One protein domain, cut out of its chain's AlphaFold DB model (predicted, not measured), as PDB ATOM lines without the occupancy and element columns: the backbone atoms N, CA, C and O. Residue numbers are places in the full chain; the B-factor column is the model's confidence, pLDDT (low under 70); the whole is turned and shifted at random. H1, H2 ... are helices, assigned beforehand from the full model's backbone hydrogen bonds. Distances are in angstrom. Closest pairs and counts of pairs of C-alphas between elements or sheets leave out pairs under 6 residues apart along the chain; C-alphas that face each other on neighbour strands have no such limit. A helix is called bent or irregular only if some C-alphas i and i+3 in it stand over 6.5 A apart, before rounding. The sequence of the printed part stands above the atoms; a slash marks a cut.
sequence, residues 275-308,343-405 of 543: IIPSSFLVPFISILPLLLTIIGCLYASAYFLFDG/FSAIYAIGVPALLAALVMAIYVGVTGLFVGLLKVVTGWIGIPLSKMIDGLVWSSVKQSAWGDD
ATOM      1  N   ILE A 275     128.078  89.597 108.528       91.38
ATOM      2  CA  ILE A 275     126.973  90.484 108.131       91.38
ATOM      3  C   ILE A 275     125.785  89.612 107.726       91.38
ATOM      4  O   ILE A 275     124.644  89.868 108.106       91.38
ATOM      5  N   ILE A 276     126.066  88.557 106.965       90.44
ATOM      6  CA  ILE A 276     125.086  87.612 106.463       90.44
ATOM      7  C   ILE A 276     124.998  86.428 107.429       90.44
ATOM      8  O   ILE A 276     125.980  85.704 107.623       90.44
ATOM      9  N   PRO A 277     123.822  86.168 108.027       90.06
ATOM     10  CA  PRO A 277     123.661  85.005 108.882       90.06
ATOM     11  C   PRO A 277     123.859  83.727 108.059       90.06
ATOM     12  O   PRO A 277     123.404  83.626 106.919       90.06
ATOM     13  N   SER A 278     124.473  82.697 108.645       87.19
ATOM     14  CA  SER A 278     124.650  81.392 107.980       87.19
ATOM     15  C   SER A 278     123.322  80.732 107.580       87.19
ATOM     16  O   SER A 278     123.293  79.840 106.734       87.19
ATOM     17  N   SER A 279     122.211  81.189 108.162       86.50
ATOM     18  CA  SER A 279     120.847  80.771 107.855       86.50
ATOM     19  C   SER A 279     120.193  81.536 106.697       86.50
ATOM     20  O   SER A 279     119.028  81.274 106.406       86.50
ATOM     21  N   PHE A 280     120.886  82.447 105.997       88.56
ATOM     22  CA  PHE A 280     120.258  83.266 104.945       88.56
ATOM     23  C   PHE A 280     119.676  82.442 103.781       88.56
ATOM     24  O   PHE A 280     118.758  82.897 103.106       88.56
ATOM     25  N   LEU A 281     120.184  81.223 103.552       83.06
ATOM     26  CA  LEU A 281     119.649  80.309 102.541       83.06
ATOM     27  C   LEU A 281     118.365  79.595 102.983       83.06
ATOM     28  O   LEU A 281     117.648  79.075 102.132       83.06
ATOM     29  N   VAL A 282     118.051  79.566 104.283       82.19
ATOM     30  CA  VAL A 282     116.922  78.800 104.836       82.19
ATOM     31  C   VAL A 282     115.574  79.160 104.197       82.19
ATOM     32  O   VAL A 282     114.830  78.237 103.869       82.19
ATOM     33  N   PRO A 283     115.248  80.437 103.921       83.44
ATOM     34  CA  PRO A 283     114.011  80.786 103.222       83.44
ATOM     35  C   PRO A 283     113.908  80.193 101.805       83.44
ATOM     36  O   PRO A 283     112.823  79.790 101.390       83.44
ATOM     37  N   PHE A 284     115.023  80.068 101.073       77.75
ATOM     38  CA  PHE A 284     115.037  79.511  99.712       77.75
ATOM     39  C   PHE A 284     114.773  78.000  99.692       77.75
ATOM     40  O   PHE A 284     114.177  77.487  98.743       77.75
ATOM     41  N   ILE A 285     115.146  77.296 100.767       74.69
ATOM     42  CA  ILE A 285     114.845  75.868 100.968       74.69
ATOM     43  C   ILE A 285     113.342  75.633 100.979       74.69
ATOM     44  O   ILE A 285     112.893  74.615 100.476       74.69
ATOM     45  N   SER A 286     112.551  76.545 101.540       73.50
ATOM     46  CA  SER A 286     111.097  76.372 101.601       73.50
ATOM     47  C   SER A 286     110.432  76.562 100.233       73.50
ATOM     48  O   SER A 286     109.381  75.982  99.977       73.50
ATOM     49  N   ILE A 287     111.051  77.339  99.338       78.62
ATOM     50  CA  ILE A 287     110.502  77.684  98.017       78.62
ATOM     51  C   ILE A 287     110.880  76.637  96.958       78.62
ATOM     52  O   ILE A 287     110.075  76.319  96.082       78.62
ATOM     53  N   LEU A 288     112.085  76.066  97.032       75.94
ATOM     54  CA  LEU A 288     112.583  75.134  96.015       75.94
ATOM     55  C   LEU A 288     111.728  73.851  95.858       75.94
ATOM     56  O   LEU A 288     111.427  73.500  94.721       75.94
ATOM     57  N   PRO A 289     111.272  73.165  96.927       75.00
ATOM     58  CA  PRO A 289     110.379  72.013  96.829       75.00
ATOM     59  C   PRO A 289     109.037  72.372  96.200       75.00
ATOM     60  O   PRO A 289     108.512  71.582  95.422       75.00
ATOM     61  N   LEU A 290     108.500  73.565  96.480       76.12
ATOM     62  CA  LEU A 290     107.270  74.044  95.852       76.12
ATOM     63  C   LEU A 290     107.466  74.218  94.339       76.12
ATOM     64  O   LEU A 290     106.665  73.716  93.556       76.12
ATOM     65  N   LEU A 291     108.573  74.842  93.919       74.19
ATOM     66  CA  LEU A 291     108.943  74.977  92.504       74.19
ATOM     67  C   LEU A 291     109.149  73.621  91.821       74.19
ATOM     68  O   LEU A 291     108.588  73.384  90.755       74.19
ATOM     69  N   LEU A 292     109.913  72.717  92.438       73.50
ATOM     70  CA  LEU A 292     110.149  71.369  91.913       73.50
ATOM     71  C   LEU A 292     108.854  70.559  91.819       73.50
ATOM     72  O   LEU A 292     108.686  69.792  90.877       73.50
ATOM     73  N   THR A 293     107.923  70.762  92.749       73.81
ATOM     74  CA  THR A 293     106.594  70.142  92.714       73.81
ATOM     75  C   THR A 293     105.777  70.664  91.555       73.81
ATOM     76  O   THR A 293     105.229  69.868  90.806       73.81
ATOM     77  N   ILE A 294     105.726  71.984  91.365       72.19
ATOM     78  CA  ILE A 294     105.025  72.587  90.229       72.19
ATOM     79  C   ILE A 294     105.614  72.054  88.918       72.19
ATOM     80  O   ILE A 294     104.866  71.585  88.063       72.19
ATOM     81  N   ILE A 295     106.943  72.036  88.781       71.50
ATOM     82  CA  ILE A 295     107.635  71.492  87.602       71.50
ATOM     83  C   ILE A 295     107.324  69.999  87.420       71.50
ATOM     84  O   ILE A 295     107.034  69.573  86.306       71.50
ATOM     85  N   GLY A 296     107.338  69.211  88.495       71.25
ATOM     86  CA  GLY A 296     107.013  67.786  88.471       71.25
ATOM     87  C   GLY A 296     105.562  67.513  88.073       71.25
ATOM     88  O   GLY A 296     105.314  66.656  87.230       71.25
ATOM     89  N   CYS A 297     104.606  68.274  88.611       69.69
ATOM     90  CA  CYS A 297     103.193  68.199  88.244       69.69
ATOM     91  C   CYS A 297     102.972  68.586  86.779       69.69
ATOM     92  O   CYS A 297     102.220  67.909  86.079       69.69
ATOM     93  N   LEU A 298     103.647  69.634  86.294       62.31
ATOM     94  CA  LEU A 298     103.602  70.046  84.890       62.31
ATOM     95  C   LEU A 298     104.214  68.983  83.971       62.31
ATOM     96  O   LEU A 298     103.615  68.650  82.953       62.31
ATOM     97  N   TYR A 299     105.360  68.408  84.346       72.19
ATOM     98  CA  TYR A 299     106.009  67.328  83.604       72.19
ATOM     99  C   TYR A 299     105.142  66.067  83.555       72.19
ATOM    100  O   TYR A 299     104.942  65.510  82.481       72.19
ATOM    101  N   ALA A 300     104.576  65.643  84.688       64.50
ATOM    102  CA  ALA A 300     103.681  64.492  84.752       64.50
ATOM    103  C   ALA A 300     102.410  64.723  83.923       64.50
ATOM    104  O   ALA A 300     102.019  63.857  83.146       64.50
ATOM    105  N   SER A 301     101.804  65.909  84.024       64.19
ATOM    106  CA  SER A 301     100.627  66.272  83.225       64.19
ATOM    107  C   SER A 301     100.951  66.282  81.732       64.19
ATOM    108  O   SER A 301     100.196  65.721  80.946       64.19
ATOM    109  N   ALA A 302     102.095  66.846  81.330       60.03
ATOM    110  CA  ALA A 302     102.557  66.813  79.944       60.03
ATOM    111  C   ALA A 302     102.826  65.375  79.469       60.03
ATOM    112  O   ALA A 302     102.387  64.997  78.390       60.03
ATOM    113  N   TYR A 303     103.475  64.543  80.282       67.69
ATOM    114  CA  TYR A 303     103.716  63.136  79.964       67.69
ATOM    115  C   TYR A 303     102.403  62.363  79.750       67.69
ATOM    116  O   TYR A 303     102.261  61.656  78.755       67.69
ATOM    117  N   PHE A 304     101.406  62.555  80.620       63.12
ATOM    118  CA  PHE A 304     100.087  61.928  80.476       63.12
ATOM    119  C   PHE A 304      99.284  62.465  79.283       63.12
ATOM    120  O   PHE A 304      98.618  61.685  78.607       63.12
ATOM    121  N   LEU A 305      99.350  63.772  79.011       61.28
ATOM    122  CA  LEU A 305      98.630  64.404  77.900       61.28
ATOM    123  C   LEU A 305      99.240  64.076  76.530       61.28
ATOM    124  O   LEU A 305      98.498  63.975  75.557       61.28
ATOM    125  N   PHE A 306     100.564  63.907  76.440       61.41
ATOM    126  CA  PHE A 306     101.271  63.745  75.162       61.41
ATOM    127  C   PHE A 306     101.769  62.320  74.869       61.41
ATOM    128  O   PHE A 306     101.938  61.992  73.698       61.41
ATOM    129  N   ASP A 307     101.986  61.461  75.874       53.59
ATOM    130  CA  ASP A 307     102.584  60.120  75.694       53.59
ATOM    131  C   ASP A 307     101.794  59.001  76.406       53.59
ATOM    132  O   ASP A 307     102.310  57.913  76.667       53.59
ATOM    133  N   GLY A 308     100.505  59.229  76.697       52.53
ATOM    134  CA  GLY A 308      99.618  58.249  77.346       52.53
ATOM    135  C   GLY A 308      99.487  56.901  76.614       52.53
ATOM    136  O   GLY A 308      99.062  55.916  77.212       52.53
ATOM    137  N   PHE A 343      77.328  50.667  97.244       53.12
ATOM    138  CA  PHE A 343      78.690  50.142  97.283       53.12
ATOM    139  C   PHE A 343      79.451  50.446  95.997       53.12
ATOM    140  O   PHE A 343      80.578  50.901  96.108       53.12
ATOM    141  N   SER A 344      78.871  50.281  94.801       57.91
ATOM    142  CA  SER A 344      79.577  50.595  93.549       57.91
ATOM    143  C   SER A 344      79.870  52.091  93.390       57.91
ATOM    144  O   SER A 344      80.941  52.437  92.899       57.91
ATOM    145  N   ALA A 345      78.993  52.978  93.872       56.78
ATOM    146  CA  ALA A 345      79.236  54.423  93.894       56.78
ATOM    147  C   ALA A 345      80.310  54.820  94.926       56.78
ATOM    148  O   ALA A 345      81.225  55.580  94.605       56.78
ATOM    149  N   ILE A 346      80.257  54.249  96.137       54.47
ATOM    150  CA  ILE A 346      81.316  54.391  97.151       54.47
ATOM    151  C   ILE A 346      82.633  53.811  96.631       54.47
ATOM    152  O   ILE A 346      83.689  54.327  96.961       54.47
ATOM    153  N   TYR A 347      82.604  52.789  95.781       58.78
ATOM    154  CA  TYR A 347      83.800  52.188  95.204       58.78
ATOM    155  C   TYR A 347      84.398  53.023  94.072       58.78
ATOM    156  O   TYR A 347      85.597  53.293  94.072       58.78
ATOM    157  N   ALA A 348      83.555  53.477  93.141       56.16
ATOM    158  CA  ALA A 348      83.946  54.289  91.993       56.16
ATOM    159  C   ALA A 348      84.522  55.650  92.408       56.16
ATOM    160  O   ALA A 348      85.354  56.200  91.695       56.16
ATOM    161  N   ILE A 349      84.112  56.177  93.565       53.19
ATOM    162  CA  ILE A 349      84.623  57.439  94.115       53.19
ATOM    163  C   ILE A 349      85.673  57.176  95.203       53.19
ATOM    164  O   ILE A 349      86.719  57.820  95.239       53.19
ATOM    165  N   GLY A 350      85.420  56.207  96.080       65.69
ATOM    166  CA  GLY A 350      86.230  55.931  97.262       65.69
ATOM    167  C   GLY A 350      87.564  55.273  96.950       65.69
ATOM    168  O   GLY A 350      88.551  55.670  97.552       65.69
ATOM    169  N   VAL A 351      87.647  54.339  95.993       65.06
ATOM    170  CA  VAL A 351      88.933  53.712  95.626       65.06
ATOM    171  C   VAL A 351      89.889  54.727  94.984       65.06
ATOM    172  O   VAL A 351      91.024  54.823  95.457       65.06
ATOM    173  N   PRO A 352      89.476  55.547  93.991       62.44
ATOM    174  CA  PRO A 352      90.324  56.622  93.477       62.44
ATOM    175  C   PRO A 352      90.690  57.656  94.540       62.44
ATOM    176  O   PRO A 352      91.834  58.102  94.570       62.44
ATOM    177  N   ALA A 353      89.768  58.003  95.444       59.72
ATOM    178  CA  ALA A 353      90.060  58.918  96.546       59.72
ATOM    179  C   ALA A 353      91.100  58.342  97.524       59.72
ATOM    180  O   ALA A 353      91.995  59.066  97.953       59.72
ATOM    181  N   LEU A 354      91.036  57.043  97.835       66.50
ATOM    182  CA  LEU A 354      91.995  56.359  98.711       66.50
ATOM    183  C   LEU A 354      93.378  56.241  98.057       66.50
ATOM    184  O   LEU A 354      94.391  56.478  98.711       66.50
ATOM    185  N   LEU A 355      93.425  55.941  96.756       65.56
ATOM    186  CA  LEU A 355      94.654  55.949  95.957       65.56
ATOM    187  C   LEU A 355      95.256  57.353  95.860       65.56
ATOM    188  O   LEU A 355      96.457  57.510  96.065       65.56
ATOM    189  N   ALA A 356      94.440  58.379  95.615       63.44
ATOM    190  CA  ALA A 356      94.883  59.768  95.604       63.44
ATOM    191  C   ALA A 356      95.417  60.198  96.979       63.44
ATOM    192  O   ALA A 356      96.475  60.820  97.055       63.44
ATOM    193  N   ALA A 357      94.747  59.812  98.067       64.12
ATOM    194  CA  ALA A 357      95.204  60.070  99.429       64.12
ATOM    195  C   ALA A 357      96.531  59.358  99.737       64.12
ATOM    196  O   ALA A 357      97.424  59.965 100.325       64.12
ATOM    197  N   LEU A 358      96.700  58.105  99.299       72.50
ATOM    198  CA  LEU A 358      97.944  57.349  99.465       72.50
ATOM    199  C   LEU A 358      99.098  57.973  98.667       72.50
ATOM    200  O   LEU A 358     100.188  58.154  99.207       72.50
ATOM    201  N   VAL A 359      98.857  58.347  97.408       71.69
ATOM    202  CA  VAL A 359      99.840  59.047  96.566       71.69
ATOM    203  C   VAL A 359     100.219  60.385  97.193       71.69
ATOM    204  O   VAL A 359     101.406  60.694  97.277       71.69
ATOM    205  N   MET A 360      99.247  61.142  97.708       68.88
ATOM    206  CA  MET A 360      99.510  62.390  98.425       68.88
ATOM    207  C   MET A 360     100.303  62.167  99.715       68.88
ATOM    208  O   MET A 360     101.229  62.926  99.983       68.88
ATOM    209  N   ALA A 361     100.011  61.122 100.492       71.88
ATOM    210  CA  ALA A 361     100.759  60.798 101.705       71.88
ATOM    211  C   ALA A 361     102.220  60.422 101.396       71.88
ATOM    212  O   ALA A 361     103.137  60.930 102.044       71.88
ATOM    213  N   ILE A 362     102.450  59.593 100.370       76.75
ATOM    214  CA  ILE A 362     103.796  59.247  99.885       76.75
ATOM    215  C   ILE A 362     104.520  60.505  99.407       76.75
ATOM    216  O   ILE A 362     105.669  60.737  99.776       76.75
ATOM    217  N   TYR A 363     103.843  61.346  98.629       75.56
ATOM    218  CA  TYR A 363     104.395  62.594  98.124       75.56
ATOM    219  C   TYR A 363     104.783  63.557  99.262       75.56
ATOM    220  O   TYR A 363     105.895  64.089  99.252       75.56
ATOM    221  N   VAL A 364     103.933  63.734 100.281       75.38
ATOM    222  CA  VAL A 364     104.240  64.547 101.472       75.38
ATOM    223  C   VAL A 364     105.433  63.967 102.234       75.38
ATOM    224  O   VAL A 364     106.324  64.720 102.623       75.38
ATOM    225  N   GLY A 365     105.503  62.642 102.397       82.00
ATOM    226  CA  GLY A 365     106.630  61.964 103.044       82.00
ATOM    227  C   GLY A 365     107.956  62.157 102.300       82.00
ATOM    228  O   GLY A 365     108.953  62.550 102.907       82.00
ATOM    229  N   VAL A 366     107.968  61.950 100.978       79.50
ATOM    230  CA  VAL A 366     109.151  62.155 100.120       79.50
ATOM    231  C   VAL A 366     109.573  63.622 100.115       79.50
ATOM    232  O   VAL A 366     110.757  63.921 100.251       79.50
ATOM    233  N   THR A 367     108.614  64.543 100.022       74.31
ATOM    234  CA  THR A 367     108.881  65.986 100.074       74.31
ATOM    235  C   THR A 367     109.454  66.384 101.430       74.31
ATOM    236  O   THR A 367     110.435  67.120 101.485       74.31
ATOM    237  N   GLY A 368     108.907  65.857 102.529       80.88
ATOM    238  CA  GLY A 368     109.421  66.079 103.880       80.88
ATOM    239  C   GLY A 368     110.854  65.570 104.057       80.88
ATOM    240  O   GLY A 368     111.705  66.302 104.568       80.88
ATOM    241  N   LEU A 369     111.151  64.361 103.569       84.12
ATOM    242  CA  LEU A 369     112.504  63.797 103.562       84.12
ATOM    243  C   LEU A 369     113.464  64.660 102.732       84.12
ATOM    244  O   LEU A 369     114.563  64.978 103.185       84.12
ATOM    245  N   PHE A 370     113.034  65.081 101.542       79.88
ATOM    246  CA  PHE A 370     113.813  65.941 100.657       79.88
ATOM    247  C   PHE A 370     114.099  67.305 101.293       79.88
ATOM    248  O   PHE A 370     115.242  67.750 101.275       79.88
ATOM    249  N   VAL A 371     113.107  67.944 101.924       79.00
ATOM    250  CA  VAL A 371     113.287  69.187 102.697       79.00
ATOM    251  C   VAL A 371     114.292  68.980 103.830       79.00
ATOM    252  O   VAL A 371     115.160  69.828 104.038       79.00
ATOM    253  N   GLY A 372     114.205  67.857 104.549       85.75
ATOM    254  CA  GLY A 372     115.166  67.488 105.589       85.75
ATOM    255  C   GLY A 372     116.594  67.388 105.051       85.75
ATOM    256  O   GLY A 372     117.505  68.004 105.605       85.75
ATOM    257  N   LEU A 373     116.785  66.694 103.925       85.38
ATOM    258  CA  LEU A 373     118.080  66.583 103.253       85.38
ATOM    259  C   LEU A 373     118.586  67.947 102.765       85.38
ATOM    260  O   LEU A 373     119.752  68.287 102.968       85.38
ATOM    261  N   LEU A 374     117.710  68.761 102.172       80.56
ATOM    262  CA  LEU A 374     118.060  70.087 101.674       80.56
ATOM    263  C   LEU A 374     118.506  71.007 102.817       80.56
ATOM    264  O   LEU A 374     119.457  71.764 102.641       80.56
ATOM    265  N   LYS A 375     117.899  70.912 104.009       82.75
ATOM    266  CA  LYS A 375     118.359  71.622 105.219       82.75
ATOM    267  C   LYS A 375     119.784  71.242 105.620       82.75
ATOM    268  O   LYS A 375     120.562  72.119 105.981       82.75
ATOM    269  N   VAL A 376     120.152  69.965 105.518       87.19
ATOM    270  CA  VAL A 376     121.531  69.524 105.786       87.19
ATOM    271  C   VAL A 376     122.485  70.101 104.741       87.19
ATOM    272  O   VAL A 376     123.471  70.744 105.096       87.19
ATOM    273  N   VAL A 377     122.163  69.944 103.453       83.25
ATOM    274  CA  VAL A 377     122.991  70.432 102.338       83.25
ATOM    275  C   VAL A 377     123.173  71.950 102.394       83.25
ATOM    276  O   VAL A 377     124.278  72.455 102.232       83.25
ATOM    277  N   THR A 378     122.110  72.696 102.672       82.06
ATOM    278  CA  THR A 378     122.176  74.157 102.813       82.06
ATOM    279  C   THR A 378     122.873  74.614 104.081       82.06
ATOM    280  O   THR A 378     123.471  75.677 104.048       82.06
ATOM    281  N   GLY A 379     122.877  73.845 105.171       85.31
ATOM    282  CA  GLY A 379     123.769  74.124 106.299       85.31
ATOM    283  C   GLY A 379     125.238  74.006 105.885       85.31
ATOM    284  O   GLY A 379     126.045  74.891 106.167       85.31
ATOM    285  N   TRP A 380     125.567  72.952 105.133       88.31
ATOM    286  CA  TRP A 380     126.917  72.697 104.624       88.31
ATOM    287  C   TRP A 380     127.387  73.728 103.593       88.31
ATOM    288  O   TRP A 380     128.541  74.138 103.632       88.31
ATOM    289  N   ILE A 381     126.507  74.165 102.688       86.38
ATOM    290  CA  ILE A 381     126.813  75.166 101.653       86.38
ATOM    291  C   ILE A 381     126.650  76.596 102.190       86.38
ATOM    292  O   ILE A 381     127.389  77.497 101.803       86.38
ATOM    293  N   GLY A 382     125.707  76.821 103.099       86.56
ATOM    294  CA  GLY A 382     125.334  78.140 103.603       86.56
ATOM    295  C   GLY A 382     126.427  78.787 104.433       86.56
ATOM    296  O   GLY A 382     126.670  79.973 104.264       86.56
ATOM    297  N   ILE A 383     127.149  78.016 105.253       88.38
ATOM    298  CA  ILE A 383     128.283  78.529 106.035       88.38
ATOM    299  C   ILE A 383     129.432  79.042 105.142       88.38
ATOM    300  O   ILE A 383     129.865  80.180 105.336       88.38
ATOM    301  N   PRO A 384     129.982  78.267 104.181       90.00
ATOM    302  CA  PRO A 384     131.036  78.779 103.310       90.00
ATOM    303  C   PRO A 384     130.522  79.888 102.388       90.00
ATOM    304  O   PRO A 384     131.251  80.849 102.144       90.00
ATOM    305  N   LEU A 385     129.272  79.802 101.919       84.38
ATOM    306  CA  LEU A 385     128.692  80.833 101.065       84.38
ATOM    307  C   LEU A 385     128.467  82.149 101.817       84.38
ATOM    308  O   LEU A 385     128.796  83.199 101.275       84.38
ATOM    309  N   SER A 386     127.976  82.118 103.061       88.31
ATOM    310  CA  SER A 386     127.809  83.329 103.875       88.31
ATOM    311  C   SER A 386     129.160  83.984 104.138       88.31
ATOM    312  O   SER A 386     129.300  85.175 103.899       88.31
ATOM    313  N   LYS A 387     130.191  83.198 104.480       90.75
ATOM    314  CA  LYS A 387     131.569  83.698 104.624       90.75
ATOM    315  C   LYS A 387     132.111  84.316 103.335       90.75
ATOM    316  O   LYS A 387     132.816  85.321 103.390       90.75
ATOM    317  N   MET A 388     131.800  83.727 102.181       88.38
ATOM    318  CA  MET A 388     132.192  84.276 100.882       88.38
ATOM    319  C   MET A 388     131.494  85.614 100.616       88.38
ATOM    320  O   MET A 388     132.157  86.571 100.225       88.38
ATOM    321  N   ILE A 389     130.182  85.700 100.860       85.88
ATOM    322  CA  ILE A 389     129.408  86.935 100.684       85.88
ATOM    323  C   ILE A 389     129.870  88.004 101.676       85.88
ATOM    324  O   ILE A 389     130.107  89.130 101.256       85.88
ATOM    325  N   ASP A 390     130.081  87.664 102.947       90.94
ATOM    326  CA  ASP A 390     130.651  88.568 103.951       90.94
ATOM    327  C   ASP A 390     131.999  89.118 103.481       90.94
ATOM    328  O   ASP A 390     132.241  90.321 103.552       90.94
ATOM    329  N   GLY A 391     132.863  88.253 102.938       89.94
ATOM    330  CA  GLY A 391     134.129  88.661 102.339       89.94
ATOM    331  C   GLY A 391     133.948  89.671 101.203       89.94
ATOM    332  O   GLY A 391     134.666  90.670 101.161       89.94
ATOM    333  N   LEU A 392     132.970  89.458 100.319       86.38
ATOM    334  CA  LEU A 392     132.645  90.384  99.227       86.38
ATOM    335  C   LEU A 392     132.084  91.717  99.741       86.38
ATOM    336  O   LEU A 392     132.517  92.773  99.281       86.38
ATOM    337  N   VAL A 393     131.166  91.687 100.712       88.00
ATOM    338  CA  VAL A 393     130.571  92.894 101.307       88.00
ATOM    339  C   VAL A 393     131.642  93.710 102.025       88.00
ATOM    340  O   VAL A 393     131.790  94.897 101.747       88.00
ATOM    341  N   TRP A 394     132.459  93.086 102.879       91.31
ATOM    342  CA  TRP A 394     133.556  93.780 103.552       91.31
ATOM    343  C   TRP A 394     134.620  94.274 102.579       91.31
ATOM    344  O   TRP A 394     135.165  95.351 102.792       91.31
ATOM    345  N   SER A 395     134.901  93.535 101.503       87.44
ATOM    346  CA  SER A 395     135.777  94.018 100.434       87.44
ATOM    347  C   SER A 395     135.216  95.290  99.799       87.44
ATOM    348  O   SER A 395     135.962  96.245  99.617       87.44
ATOM    349  N   SER A 396     133.912  95.341  99.515       87.75
ATOM    350  CA  SER A 396     133.258  96.525  98.949       87.75
ATOM    351  C   SER A 396     133.246  97.710  99.921       87.75
ATOM    352  O   SER A 396     133.559  98.828  99.517       87.75
ATOM    353  N   VAL A 397     132.971  97.475 101.209       89.19
ATOM    354  CA  VAL A 397     133.039  98.515 102.252       89.19
ATOM    355  C   VAL A 397     134.456  99.084 102.357       89.19
ATOM    356  O   VAL A 397     134.627 100.300 102.364       89.19
ATOM    357  N   LYS A 398     135.479  98.221 102.378       92.19
ATOM    358  CA  LYS A 398     136.892  98.625 102.420       92.19
ATOM    359  C   LYS A 398     137.291  99.417 101.175       92.19
ATOM    360  O   LYS A 398     137.888 100.482 101.302       92.19
ATOM    361  N   GLN A 399     136.896  98.945  99.992       89.88
ATOM    362  CA  GLN A 399     137.130  99.649  98.729       89.88
ATOM    363  C   GLN A 399     136.489 101.036  98.729       89.88
ATOM    364  O   GLN A 399     137.150 102.018  98.406       89.88
ATOM    365  N   SER A 400     135.236 101.146  99.173       90.38
ATOM    366  CA  SER A 400     134.550 102.434  99.273       90.38
ATOM    367  C   SER A 400     135.180 103.365 100.312       90.38
ATOM    368  O   SER A 400     135.204 104.573 100.090       90.38
ATOM    369  N   ALA A 401     135.671 102.833 101.435       91.56
ATOM    370  CA  ALA A 401     136.307 103.628 102.485       91.56
ATOM    371  C   ALA A 401     137.650 104.210 102.018       91.56
ATOM    372  O   ALA A 401     137.895 105.402 102.178       91.56
ATOM    373  N   TRP A 402     138.496 103.397 101.381       93.31
ATOM    374  CA  TRP A 402     139.810 103.821 100.876       93.31
ATOM    375  C   TRP A 402     139.748 104.572  99.536       93.31
ATOM    376  O   TRP A 402     140.760 105.101  99.066       93.31
ATOM    377  N   GLY A 403     138.582 104.581  98.886       92.12
ATOM    378  CA  GLY A 403     138.462 105.019  97.499       92.12
ATOM    379  C   GLY A 403     139.262 104.129  96.549       92.12
ATOM    380  O   GLY A 403     139.821 104.619  95.573       92.12
ATOM    381  N   ASP A 404     139.394 102.840  96.866       92.12
ATOM    382  CA  ASP A 404     140.099 101.869  96.033       92.12
ATOM    383  C   ASP A 404     139.193 101.435  94.877       92.12
ATOM    384  O   ASP A 404     138.422 100.478  94.965       92.12
ATOM    385  N   ASP A 405     139.280 102.182  93.784       92.25
ATOM    386  CA  ASP A 405     138.627 101.889  92.513       92.25
ATOM    387  C   ASP A 405     139.564 101.172  91.524       92.25
ATOM    388  O   ASP A 405     139.215 100.938  90.360       92.25
TER     389      ASP A 405
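This is residues 275 to 308 and 343 to 405 of the 543 residues of the protein "Alpha/beta hydrolase" of Hyphomicrobiaceae bacterium (UniProt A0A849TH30). One very long helix, H2, runs the whole length of the model with a kink in it, and a shorter helix, H1, branches off its side like an arm. The first part of H1 packs on H2, while H1's residues 294 to 308 stick out at a slant. The printed part has 97 residues with two named helices, H1 then H2, and no named strand; the class is all helix. The whole is extended, with a radius of gyration of the C-alphas of 22.8 A and spans of 81 by 28 by 16 A.

Find C-alpha 343 at (78.690, 50.142, 97.283); from there H2, residues 343 to 402, runs 81.4 A to C-alpha 402 at (139.810, 103.821, 100.876). It has a kink of 40 degrees near residue 381. H2 is neither bent nor irregular, but only just: C-alphas 348 and 351 are 6.2 A apart. Then look at C-alpha 282 at (116.922, 78.800, 104.836), where H1, residues 282 to 308, begins its 38.4 A. H1 is only just irregular, with C-alphas 286 and 289 6.50 A apart, and its line is a rough one.

Look at Ile 285 and Leu 374, whose C-alphas, 6.7 A apart, are the closest of H1 and H2. The two helices touch, H1 with residues 282 to 289 alone and H2 with residues 367 to 378 alone. They run opposite ways at a steep tilt of 45 degrees. Of the O i to N i+4 pairs, 18 of 23 in H1 and 54 of 56 in H2 are within hydrogen-bond range.

The two C-alphas farthest apart are those of Phe 343 and Trp 402, at 81.4 A. Residues 294 to 308, 343 to 362 and 397 to 403 stand free. The link from H1 to H2 goes across the cut: residues 309 to 342 are not printed, and C-alphas 308 and 343 are 30.0 A apart. The mean pLDDT of the printed part is 77.0; look for values under 70 at residues 297 to 298, 300 to 308, 343 to 357 and 360.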